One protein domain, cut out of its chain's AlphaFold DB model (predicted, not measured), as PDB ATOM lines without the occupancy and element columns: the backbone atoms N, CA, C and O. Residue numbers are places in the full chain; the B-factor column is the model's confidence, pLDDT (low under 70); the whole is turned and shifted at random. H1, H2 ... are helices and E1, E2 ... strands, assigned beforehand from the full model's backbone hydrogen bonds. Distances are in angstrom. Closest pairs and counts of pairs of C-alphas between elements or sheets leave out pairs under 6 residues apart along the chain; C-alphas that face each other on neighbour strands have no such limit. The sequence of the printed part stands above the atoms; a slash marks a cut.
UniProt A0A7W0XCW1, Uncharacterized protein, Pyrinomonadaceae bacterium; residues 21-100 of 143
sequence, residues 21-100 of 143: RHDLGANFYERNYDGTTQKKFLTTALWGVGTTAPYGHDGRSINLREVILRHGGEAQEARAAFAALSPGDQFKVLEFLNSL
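What this domain is: This is residues 21 to 100 of the 143 residues of an uncharacterized protein of Pyrinomonadaceae bacterium (UniProt A0A7W0XCW1). H1 is near the middle of an elongated model, H2 packs steeply on it, and H3 and the E1-E2 loop make the ends. The 80 printed residues, under half in named elements, hold two antiparallel strands, then three helices: mostly helix. It is compact, radius of gyration of the C-alphas 13.2 A, spanning 44 by 25 by 19 A.

How they stand to each other: Start at E1, residues 21 to 23: its N 22 and O 41 of E2, residues 40 to 42, are within hydrogen-bond range, 2.9 A. H1, residues 64 to 70, touches H2, residues 73 to 84, through 79 to 83 alone; the closest C-alphas, Leu 69 and Arg 79, are 5.7 A apart. H3, residues 87 to 99, only just touches H1, with 3 C-alpha pairs within 8 A. Every O i to N i+4 pair is within range in H1 and H3, 6 of 8 in H2.

Where its parts are: Find C-alpha 21 at (-53.003, 30.568, -11.015); H3 runs 18.3 A to C-alpha 99 at (-28.384, 33.374, -12.191).

The domain as a whole: The E1-E2 and E2-H1 links are long; no printed residue is under 70.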
ATOM      1  N   ARG A  21     -52.650  29.287 -11.623       97.19
ATOM      2  CA  ARG A  21     -53.003  30.568 -11.015       97.19
ATOM      3  C   ARG A  21     -53.027  30.424  -9.505       97.19
ATOM      4  O   ARG A  21     -53.794  29.605  -9.005       97.19
ATOM      5  N   HIS A  22     -52.277  31.277  -8.824       97.50
ATOM      6  CA  HIS A  22     -52.180  31.293  -7.371       97.50
ATOM      7  C   HIS A  22     -52.645  32.615  -6.790       97.50
ATOM      8  O   HIS A  22     -52.415  33.671  -7.385       97.50
ATOM      9  N   ASP A  23     -53.303  32.555  -5.633       97.31
ATOM     10  CA  ASP A  23     -53.655  33.747  -4.858       97.31
ATOM     11  C   ASP A  23     -52.423  34.257  -4.100       97.31
ATOM     12  O   ASP A  23     -51.897  33.566  -3.229       97.31
ATOM     13  N   LEU A  24     -51.969  35.470  -4.420       95.75
ATOM     14  CA  LEU A  24     -50.794  36.097  -3.802       95.75
ATOM     15  C   LEU A  24     -51.135  36.963  -2.574       95.75
ATOM     16  O   LEU A  24     -50.253  37.594  -1.981       95.75
ATOM     17  N   GLY A  25     -52.401  36.981  -2.155       95.44
ATOM     18  CA  GLY A  25     -52.868  37.671  -0.960       95.44
ATOM     19  C   GLY A  25     -53.072  39.177  -1.138       95.44
ATOM     20  O   GLY A  25     -52.998  39.743  -2.222       95.44
ATOM     21  N   ALA A  26     -53.386  39.866  -0.038       93.38
ATOM     22  CA  ALA A  26     -53.784  41.276  -0.078       93.38
ATOM     23  C   ALA A  26     -52.667  42.251  -0.489       93.38
ATOM     24  O   ALA A  26     -52.974  43.356  -0.925       93.38
ATOM     25  N   ASN A  27     -51.402  41.845  -0.374       92.81
ATOM     26  CA  ASN A  27     -50.252  42.685  -0.709       92.81
ATOM     27  C   ASN A  27     -49.902  42.658  -2.204       92.81
ATOM     28  O   ASN A  27     -49.167  43.538  -2.653       92.81
ATOM     29  N   PHE A  28     -50.433  41.694  -2.961       93.88
ATOM     30  CA  PHE A  28     -50.275  41.565  -4.408       93.88
ATOM     31  C   PHE A  28     -51.636  41.641  -5.077       93.88
ATOM     32  O   PHE A  28     -52.413  40.686  -5.057       93.88
ATOM     33  N   TYR A  29     -51.932  42.798  -5.655       94.56
ATOM     34  CA  TYR A  29     -53.213  43.013  -6.293       94.56
ATOM     35  C   TYR A  29     -53.122  44.005  -7.443       94.56
ATOM     36  O   TYR A  29     -52.370  44.981  -7.392       94.56
ATOM     37  N   GLU A  30     -53.981  43.786  -8.427       94.62
ATOM     38  CA  GLU A  30     -54.224  44.698  -9.535       94.62
ATOM     39  C   GLU A  30     -55.694  45.083  -9.573       94.62
ATOM     40  O   GLU A  30     -56.563  44.326  -9.130       94.62
ATOM     41  N   ARG A  31     -55.973  46.277 -10.096       93.50
ATOM     42  CA  ARG A  31     -57.338  46.743 -10.313       93.50
ATOM     43  C   ARG A  31     -57.719  46.507 -11.768       93.50
ATOM     44  O   ARG A  31     -57.038  46.987 -12.669       93.50
ATOM     45  N   ASN A  32     -58.820  45.804 -11.973       93.50
ATOM     46  CA  ASN A  32     -59.404  45.578 -13.285       93.50
ATOM     47  C   ASN A  32     -60.113  46.843 -13.792       93.50
ATOM     48  O   ASN A  32     -60.463  47.740 -13.020       93.50
ATOM     49  N   TYR A  33     -60.366  46.896 -15.101       93.94
ATOM     50  CA  TYR A  33     -61.039  48.031 -15.746       93.94
ATOM     51  C   TYR A  33     -62.467  48.267 -15.218       93.94
ATOM     52  O   TYR A  33     -62.942  49.399 -15.215       93.94
ATOM     53  N   ASP A  34     -63.135  47.212 -14.743       95.94
ATOM     54  CA  ASP A  34     -64.478  47.249 -14.151       95.94
ATOM     55  C   ASP A  34     -64.477  47.690 -12.673       95.94
ATOM     56  O   ASP A  34     -65.521  47.749 -12.023       95.94
ATOM     57  N   GLY A  35     -63.301  48.007 -12.128       94.31
ATOM     58  CA  GLY A  35     -63.117  48.457 -10.757       94.31
ATOM     59  C   GLY A  35     -62.928  47.338  -9.732       94.31
ATOM     60  O   GLY A  35     -62.624  47.673  -8.583       94.31
ATOM     61  N   THR A  36     -63.050  46.063 -10.117       95.50
ATOM     62  CA  THR A  36     -62.756  44.915  -9.243       95.50
ATOM     63  C   THR A  36     -61.252  44.750  -9.006       95.50
ATOM     64  O   THR A  36     -60.424  45.337  -9.702       95.50
ATOM     65  N   THR A  37     -60.884  43.947  -8.007       94.81
ATOM     66  CA  THR A  37     -59.484  43.684  -7.646       94.81
ATOM     67  C   THR A  37     -59.145  42.213  -7.853       94.81
ATOM     68  O   THR A  37     -59.821  41.340  -7.306       94.81
ATOM     69  N   GLN A  38     -58.061  41.931  -8.576       94.94
ATOM     70  CA  GLN A  38     -57.527  40.586  -8.780       94.94
ATOM     71  C   GLN A  38     -56.310  40.347  -7.885       94.94
ATOM     72  O   GLN A  38     -55.431  41.196  -7.779       94.94
ATOM     73  N   LYS A  39     -56.262  39.162  -7.267       96.06
ATOM     74  CA  LYS A  39     -55.120  38.666  -6.471       96.06
ATOM     75  C   LYS A  39     -54.568  37.331  -6.971       96.06
ATOM     76  O   LYS A  39     -53.548  36.858  -6.483       96.06
ATOM     77  N   LYS A  40     -55.260  36.711  -7.934       96.75
ATOM     78  CA  LYS A  40     -54.879  35.430  -8.525       96.75
ATOM     79  C   LYS A  40     -54.103  35.646  -9.809       96.75
ATOM     80  O   LYS A  40     -54.662  36.172 -10.768       96.75
ATOM     81  N   PHE A  41     -52.865  35.185  -9.862       95.81
ATOM     82  CA  PHE A  41     -51.985  35.409 -11.004       95.81
ATOM     83  C   PHE A  41     -51.355  34.111 -11.484       95.81
ATOM     84  O   PHE A  41     -51.148  33.197 -10.695       95.81
ATOM     85  N   LEU A  42     -51.081  34.028 -12.788       96.44
ATOM     86  CA  LEU A  42     -50.340  32.911 -13.368       96.44
ATOM     87  C   LEU A  42     -48.895  32.939 -12.849       96.44
ATOM     88  O   LEU A  42     -48.247  33.988 -12.924       96.44
ATOM     89  N   THR A  43     -48.382  31.796 -12.394       95.06
ATOM     90  CA  THR A  43     -46.949  31.623 -12.126       95.06
ATOM     91  C   THR A  43     -46.195  31.659 -13.454       95.06
ATOM     92  O   THR A  43     -46.245  30.708 -14.237       95.06
ATOM     93  N   THR A  44     -45.516  32.760 -13.761       94.00
ATOM     94  CA  THR A  44     -44.665  32.852 -14.956       94.00
ATOM     95  C   THR A  44     -43.402  32.010 -14.774       94.00
ATOM     96  O   THR A  44     -42.960  31.794 -13.648       94.00
ATOM     97  N   ALA A  45     -42.807  31.527 -15.869       94.69
ATOM     98  CA  ALA A  45     -41.495  30.882 -15.805       94.69
ATOM     99  C   ALA A  45     -40.458  31.841 -15.198       94.69
ATOM    100  O   ALA A  45     -40.480  33.033 -15.501       94.69
ATOM    101  N   LEU A  46     -39.551  31.326 -14.363       95.94
ATOM    102  CA  LEU A  46     -38.502  32.144 -13.734       95.94
ATOM    103  C   LEU A  46     -37.268  32.335 -14.624       95.94
ATOM    104  O   LEU A  46     -36.296  32.963 -14.210       95.94
ATOM    105  N   TRP A  47     -37.286  31.812 -15.849       91.81
ATOM    106  CA  TRP A  47     -36.275  32.143 -16.846       91.81
ATOM    107  C   TRP A  47     -36.223  33.653 -17.066       91.81
ATOM    108  O   TRP A  47     -37.228  34.275 -17.400       91.81
ATOM    109  N   GLY A  48     -35.045  34.239 -16.863       91.25
ATOM    110  CA  GLY A  48     -34.846  35.675 -16.999       91.25
ATOM    111  C   GLY A  48     -35.121  36.501 -15.751       91.25
ATOM    112  O   GLY A  48     -34.810  37.693 -15.777       91.25
ATOM    113  N   VAL A  49     -35.638  35.908 -14.665       95.56
ATOM    114  CA  VAL A  49     -36.027  36.658 -13.462       95.56
ATOM    115  C   VAL A  49     -34.868  37.468 -12.869       95.56
ATOM    116  O   VAL A  49     -35.114  38.510 -12.286       95.56
ATOM    117  N   GLY A  50     -33.606  37.084 -13.077       94.25
ATOM    118  CA  GLY A  50     -32.450  37.877 -12.636       94.25
ATOM    119  C   GLY A  50     -32.283  39.232 -13.348       94.25
ATOM    120  O   GLY A  50     -31.497  40.064 -12.904       94.25
ATOM    121  N   THR A  51     -33.010  39.473 -14.445       90.88
ATOM    122  CA  THR A  51     -32.827  40.634 -15.345       90.88
ATOM    123  C   THR A  51     -34.110  41.411 -15.652       90.88
ATOM    124  O   THR A  51     -34.083  42.330 -16.467       90.88
ATOM    125  N   THR A  52     -35.236  41.075 -15.019       91.38
ATOM    126  CA  THR A  52     -36.565  41.606 -15.390       91.38
ATOM    127  C   THR A  52     -37.196  42.495 -14.323       91.38
ATOM    128  O   THR A  52     -38.415  42.623 -14.288       91.38
ATOM    129  N   ALA A  53     -36.404  43.086 -13.425       92.50
ATOM    130  CA  ALA A  53     -36.929  44.063 -12.475       92.50
ATOM    131  C   ALA A  53     -37.627  45.236 -13.210       92.50
ATOM    132  O   ALA A  53     -37.169  45.631 -14.287       92.50
ATOM    133  N   PRO A  54     -38.675  45.851 -12.630       96.00
ATOM    134  CA  PRO A  54     -39.277  45.544 -11.330       96.00
ATOM    135  C   PRO A  54     -40.153  44.277 -11.341       96.00
ATOM    136  O   PRO A  54     -40.555  43.778 -12.385       96.00
ATOM    137  N   TYR A  55     -40.443  43.753 -10.151       95.94
ATOM    138  CA  TYR A  55     -41.083  42.459  -9.930       95.94
ATOM    139  C   TYR A  55     -42.511  42.560  -9.386       95.94
ATOM    140  O   TYR A  55     -42.910  43.553  -8.770       95.94
ATOM    141  N   GLY A  56     -43.234  41.445  -9.535       93.94
ATOM    142  CA  GLY A  56     -44.657  41.329  -9.234       93.94
ATOM    143  C   GLY A  56     -45.507  41.732 -10.432       93.94
ATOM    144  O   GLY A  56     -45.075  42.548 -11.239       93.94
ATOM    145  N   HIS A  57     -46.720  41.184 -10.541       92.50
ATOM    146  CA  HIS A  57     -47.657  41.586 -11.602       92.50
ATOM    147  C   HIS A  57     -47.916  43.100 -11.557       92.50
ATOM    148  O   HIS A  57     -47.821  43.778 -12.571       92.50
ATOM    149  N   ASP A  58     -48.018  43.664 -10.351       92.69
ATOM    150  CA  ASP A  58     -48.191  45.103 -10.165       92.69
ATOM    151  C   ASP A  58     -46.912  45.953 -10.288       92.69
ATOM    152  O   ASP A  58     -46.982  47.174 -10.130       92.69
ATOM    153  N   GLY A  59     -45.749  45.338 -10.534       94.06
ATOM    154  CA  GLY A  59     -44.474  46.026 -10.758       94.06
ATOM    155  C   GLY A  59     -43.956  46.859  -9.579       94.06
ATOM    156  O   GLY A  59     -43.116  47.735  -9.775       94.06
ATOM    157  N   ARG A  60     -44.457  46.643  -8.354       95.56
ATOM    158  CA  ARG A  60     -44.139  47.516  -7.203       95.56
ATOM    159  C   ARG A  60     -42.896  47.114  -6.411       95.56
ATOM    160  O   ARG A  60     -42.542  47.846  -5.494       95.56
ATOM    161  N   SER A  61     -42.251  45.991  -6.725       97.38
ATOM    162  CA  SER A  61     -41.064  45.537  -5.990       97.38
ATOM    163  C   SER A  61     -39.792  45.700  -6.805       97.38
ATOM    164  O   SER A  61     -39.667  45.141  -7.890       97.38
ATOM    165  N   ILE A  62     -38.816  46.442  -6.286       96.38
ATOM    166  CA  ILE A  62     -37.628  46.832  -7.066       96.38
ATOM    167  C   ILE A  62     -36.523  45.768  -7.061       96.38
ATOM    168  O   ILE A  62     -35.567  45.861  -7.826       96.38
ATOM    169  N   ASN A  63     -36.621  44.760  -6.187       96.81
ATOM    170  CA  ASN A  63     -35.654  43.668  -6.088       96.81
ATOM    171  C   ASN A  63     -36.308  42.330  -5.683       96.81
ATOM    172  O   ASN A  63     -37.434  42.293  -5.180       96.81
ATOM    173  N   LEU A  64     -35.575  41.227  -5.879       98.25
ATOM    174  CA  LEU A  64     -36.050  39.862  -5.615       98.25
ATOM    175  C   LEU A  64     -36.374  39.606  -4.137       98.25
ATOM    176  O   LEU A  64     -37.352  38.940  -3.815       98.25
ATOM    177  N   ARG A  65     -35.577  40.150  -3.211       98.44
ATOM    178  CA  ARG A  65     -35.845  39.984  -1.775       98.44
ATOM    179  C   ARG A  65     -37.181  40.619  -1.405       98.44
ATOM    180  O   ARG A  65     -37.973  40.014  -0.689       98.44
ATOM    181  N   GLU A  66     -37.423  41.828  -1.894       97.88
ATOM    182  CA  GLU A  66     -38.648  42.566  -1.627       97.88
ATOM    183  C   GLU A  66     -39.871  41.830  -2.178       97.88
ATOM    184  O   GLU A  66     -40.820  41.602  -1.428       97.88
ATOM    185  N   VAL A  67     -39.826  41.382  -3.443       97.81
ATOM    186  CA  VAL A  67     -40.958  40.653  -4.031       97.81
ATOM    187  C   VAL A  67     -41.228  39.365  -3.256       97.81
ATOM    188  O   VAL A  67     -42.378  39.129  -2.897       97.81
ATOM    189  N   ILE A  68     -40.199  38.583  -2.894       98.00
ATOM    190  CA  ILE A  68     -40.348  37.357  -2.089       98.00
ATOM    191  C   ILE A  68     -41.027  37.667  -0.752       98.00
ATOM    192  O   ILE A  68     -42.010  37.024  -0.394       98.00
ATOM    193  N   LEU A  69     -40.552  38.678  -0.021       97.75
ATOM    194  CA  LEU A  69     -41.079  39.011   1.307       97.75
ATOM    195  C   LEU A  69     -42.497  39.590   1.286       97.75
ATOM    196  O   LEU A  69     -43.172  39.585   2.323       97.75
ATOM    197  N   ARG A  70     -42.940  40.067   0.123       97.00
ATOM    198  CA  ARG A  70     -44.265  40.636  -0.108       97.00
ATOM    199  C   ARG A  70     -45.322  39.584  -0.469       97.00
ATOM    200  O   ARG A  70     -46.512  39.882  -0.371       97.00
ATOM    201  N   HIS A  71     -44.904  38.367  -0.840       97.00
ATOM    202  CA  HIS A  71     -45.818  37.263  -1.140       97.00
ATOM    203  C   HIS A  71     -46.669  36.914   0.088       97.00
ATOM    204  O   HIS A  71     -46.176  36.872   1.217       97.00
ATOM    205  N   GLY A  72     -47.951  36.650  -0.147       96.50
ATOM    206  CA  GLY A  72     -48.890  36.130   0.842       96.50
ATOM    207  C   GLY A  72     -49.826  35.110   0.200       96.50
ATOM    208  O   GLY A  72     -49.458  34.467  -0.781       96.50
ATOM    209  N   GLY A  73     -51.036  34.962   0.745       96.62
ATOM    210  CA  GLY A  73     -52.026  34.023   0.207       96.62
ATOM    211  C   GLY A  73     -51.495  32.587   0.212       96.62
ATOM    212  O   GLY A  73     -50.990  32.120   1.231       96.62
ATOM    213  N   GLU A  74     -51.560  31.909  -0.930       98.00
ATOM    214  CA  GLU A  74     -51.041  30.543  -1.093       98.00
ATOM    215  C   GLU A  74     -49.506  30.473  -0.999       98.00
ATOM    216  O   GLU A  74     -48.957  29.429  -0.666       98.00
ATOM    217  N   ALA A  75     -48.799  31.587  -1.217       95.94
ATOM    218  CA  ALA A  75     -47.341  31.666  -1.099       95.94
ATOM    219  C   ALA A  75     -46.857  32.062   0.312       95.94
ATOM    220  O   ALA A  75     -45.653  32.221   0.535       95.94
ATOM    221  N   GLN A  76     -47.768  32.223   1.280       97.69
ATOM    222  CA  GLN A  76     -47.443  32.681   2.635       97.69
ATOM    223  C   GLN A  76     -46.420  31.776   3.338       97.69
ATOM    224  O   GLN A  76     -45.509  32.283   3.995       97.69
ATOM    225  N   GLU A  77     -46.560  30.456   3.200       97.94
ATOM    226  CA  GLU A  77     -45.655  29.483   3.821       97.94
ATOM    227  C   GLU A  77     -44.239  29.590   3.244       97.94
ATOM    228  O   GLU A  77     -43.277  29.742   3.995       97.94
ATOM    229  N   ALA A  78     -44.107  29.629   1.914       97.31
ATOM    230  CA  ALA A  78     -42.817  29.792   1.242       97.31
ATOM    231  C   ALA A  78     -42.138  31.124   1.611       97.31
ATOM    232  O   ALA A  78     -40.941  31.164   1.904       97.31
ATOM    233  N   ARG A  79     -42.913  32.215   1.674       98.06
ATOM    234  CA  ARG A  79     -42.431  33.528   2.126       98.06
ATOM    235  C   ARG A  79     -41.942  33.488   3.574       98.06
ATOM    236  O   ARG A  79     -40.906  34.076   3.885       98.06
ATOM    237  N   ALA A  80     -42.671  32.815   4.465       98.69
ATOM    238  CA  ALA A  80     -42.274  32.659   5.864       98.69
ATOM    239  C   ALA A  80     -41.004  31.804   6.005       98.69
ATOM    240  O   ALA A  80     -40.106  32.185   6.754       98.69
ATOM    241  N   ALA A  81     -40.892  30.716   5.239       98.75
ATOM    242  CA  ALA A  81     -39.701  29.874   5.203       98.75
ATOM    243  C   ALA A  81     -38.465  30.666   4.756       98.75
ATOM    244  O   ALA A  81     -37.441  30.620   5.433       98.75
ATOM    245  N   PHE A  82     -38.570  31.465   3.687       98.75
ATOM    246  CA  PHE A  82     -37.480  32.346   3.255       98.75
ATOM    247  C   PHE A  82     -37.092  33.363   4.338       98.75
ATOM    248  O   PHE A  82     -35.908  33.551   4.612       98.75
ATOM    249  N   ALA A  83     -38.074  34.001   4.982       98.62
ATOM    250  CA  ALA A  83     -37.815  34.980   6.039       98.62
ATOM    251  C   ALA A  83     -37.123  34.367   7.273       98.62
ATOM    252  O   ALA A  83     -36.388  35.071   7.961       98.62
ATOM    253  N   ALA A  84     -37.345  33.076   7.542       98.75
ATOM    254  CA  ALA A  84     -36.733  32.341   8.649       98.75
ATOM    255  C   ALA A  84     -35.308  31.833   8.352       98.75
ATOM    256  O   ALA A  84     -34.609  31.412   9.275       98.75
ATOM    257  N   LEU A  85     -34.863  31.859   7.090       98.75
ATOM    258  CA  LEU A  85     -33.503  31.471   6.718       98.75
ATOM    259  C   LEU A  85     -32.459  32.407   7.336       98.75
ATOM    260  O   LEU A  85     -32.687  33.609   7.502       98.75
ATOM    261  N   SER A  86     -31.265  31.859   7.577       98.75
ATOM    262  CA  SER A  86     -30.090  32.665   7.903       98.75
ATOM    263  C   SER A  86     -29.796  33.670   6.774       98.75
ATOM    264  O   SER A  86     -30.121  33.400   5.611       98.75
ATOM    265  N   PRO A  87     -29.130  34.805   7.051       98.25
ATOM    266  CA  PRO A  87     -28.755  35.752   6.000       98.25
ATOM    267  C   PRO A  87     -27.954  35.112   4.855       98.25
ATOM    268  O   PRO A  87     -28.151  35.465   3.693       98.25
ATOM    269  N   GLY A  88     -27.087  34.143   5.175       98.56
ATOM    270  CA  GLY A  88     -26.304  33.405   4.182       98.56
ATOM    271  C   GLY A  88     -27.164  32.501   3.299       98.56
ATOM    272  O   GLY A  88     -26.942  32.432   2.093       98.56
ATOM    273  N   ASP A  89     -28.183  31.850   3.857       98.69
ATOM    274  CA  ASP A  89     -29.067  30.987   3.066       98.69
ATOM    275  C   ASP A  89     -30.080  31.792   2.245       98.69
ATOM    276  O   ASP A  89     -30.358  31.431   1.102       98.69
ATOM    277  N   GLN A  90     -30.552  32.937   2.753       98.75
ATOM    278  CA  GLN A  90     -31.301  33.891   1.927       98.75
ATOM    279  C   GLN A  90     -30.462  34.357   0.733       98.75
ATOM    280  O   GLN A  90     -30.982  34.459  -0.377       98.75
ATOM    281  N   PHE A  91     -29.170  34.631   0.947       98.44
ATOM    282  CA  PHE A  91     -28.269  35.040  -0.126       98.44
ATOM    283  C   PHE A  91     -28.150  33.969  -1.214       98.44
ATOM    284  O   PHE A  91     -28.295  34.308  -2.382       98.44
ATOM    285  N   LYS A  92     -28.004  32.686  -0.857       98.69
ATOM    286  CA  LYS A  92     -27.950  31.582  -1.836       98.69
ATOM    287  C   LYS A  92     -29.207  31.492  -2.705       98.69
ATOM    288  O   LYS A  92     -29.107  31.279  -3.909       98.69
ATOM    289  N   VAL A  93     -30.394  31.675  -2.118       98.44
ATOM    290  CA  VAL A  93     -31.657  31.701  -2.881       98.44
ATOM    291  C   VAL A  93     -31.666  32.870  -3.865       98.44
ATOM    292  O   VAL A  93     -32.020  32.702  -5.030       98.44
ATOM    293  N   LEU A  94     -31.257  34.057  -3.412       98.44
ATOM    294  CA  LEU A  94     -31.196  35.244  -4.263       98.44
ATOM    295  C   LEU A  94     -30.144  35.098  -5.368       98.44
ATOM    296  O   LEU A  94     -30.404  35.497  -6.496       98.44
ATOM    297  N   GLU A  95     -28.983  34.517  -5.075       97.75
ATOM    298  CA  GLU A  95     -27.925  34.229  -6.047       97.75
ATOM    299  C   GLU A  95     -28.415  33.258  -7.125       97.75
ATOM    300  O   GLU A  95     -28.278  33.540  -8.315       97.75
ATOM    301  N   PHE A  96     -29.082  32.175  -6.719       97.50
ATOM    302  CA  PHE A  96     -29.712  31.249  -7.654       97.50
ATOM    303  C   PHE A  96     -30.710  31.962  -8.577       97.50
ATOM    304  O   PHE A  96     -30.612  31.828  -9.793       97.50
ATOM    305  N   LEU A  97     -31.624  32.771  -8.033       97.19
ATOM    306  CA  LEU A  97     -32.592  33.515  -8.847       97.19
ATOM    307  C   LEU A  97     -31.919  34.545  -9.769       97.19
ATOM    308  O   LEU A  97     -32.319  34.683 -10.922       97.19
ATOM    309  N   ASN A  98     -30.868  35.224  -9.297       94.88
ATOM    310  CA  ASN A  98     -30.078  36.152 -10.111       94.88
ATOM    311  C   ASN A  98     -29.319  35.449 -11.248       94.88
ATOM    312  O   ASN A  98     -29.030  36.085 -12.257       94.88
ATOM    313  N   SER A  99     -29.021  34.152 -11.120       93.50
ATOM    314  CA  SER A  99     -28.384  33.374 -12.191       93.50
ATOM    315  C   SER A  99     -29.329  33.038 -13.354       93.50
ATOM    316  O   SER A  99     -28.874  32.693 -14.444       93.50
ATOM    317  N   LEU A 100     -30.646  33.163 -13.158       93.56
ATOM    318  CA  LEU A 100     -31.650  32.896 -14.187       93.56
ATOM    319  C   LEU A 100     -31.816  34.128 -15.091       93.56
ATOM    320  O   LEU A 100     -32.754  34.907 -14.924       93.56
TER     321      LEU A 100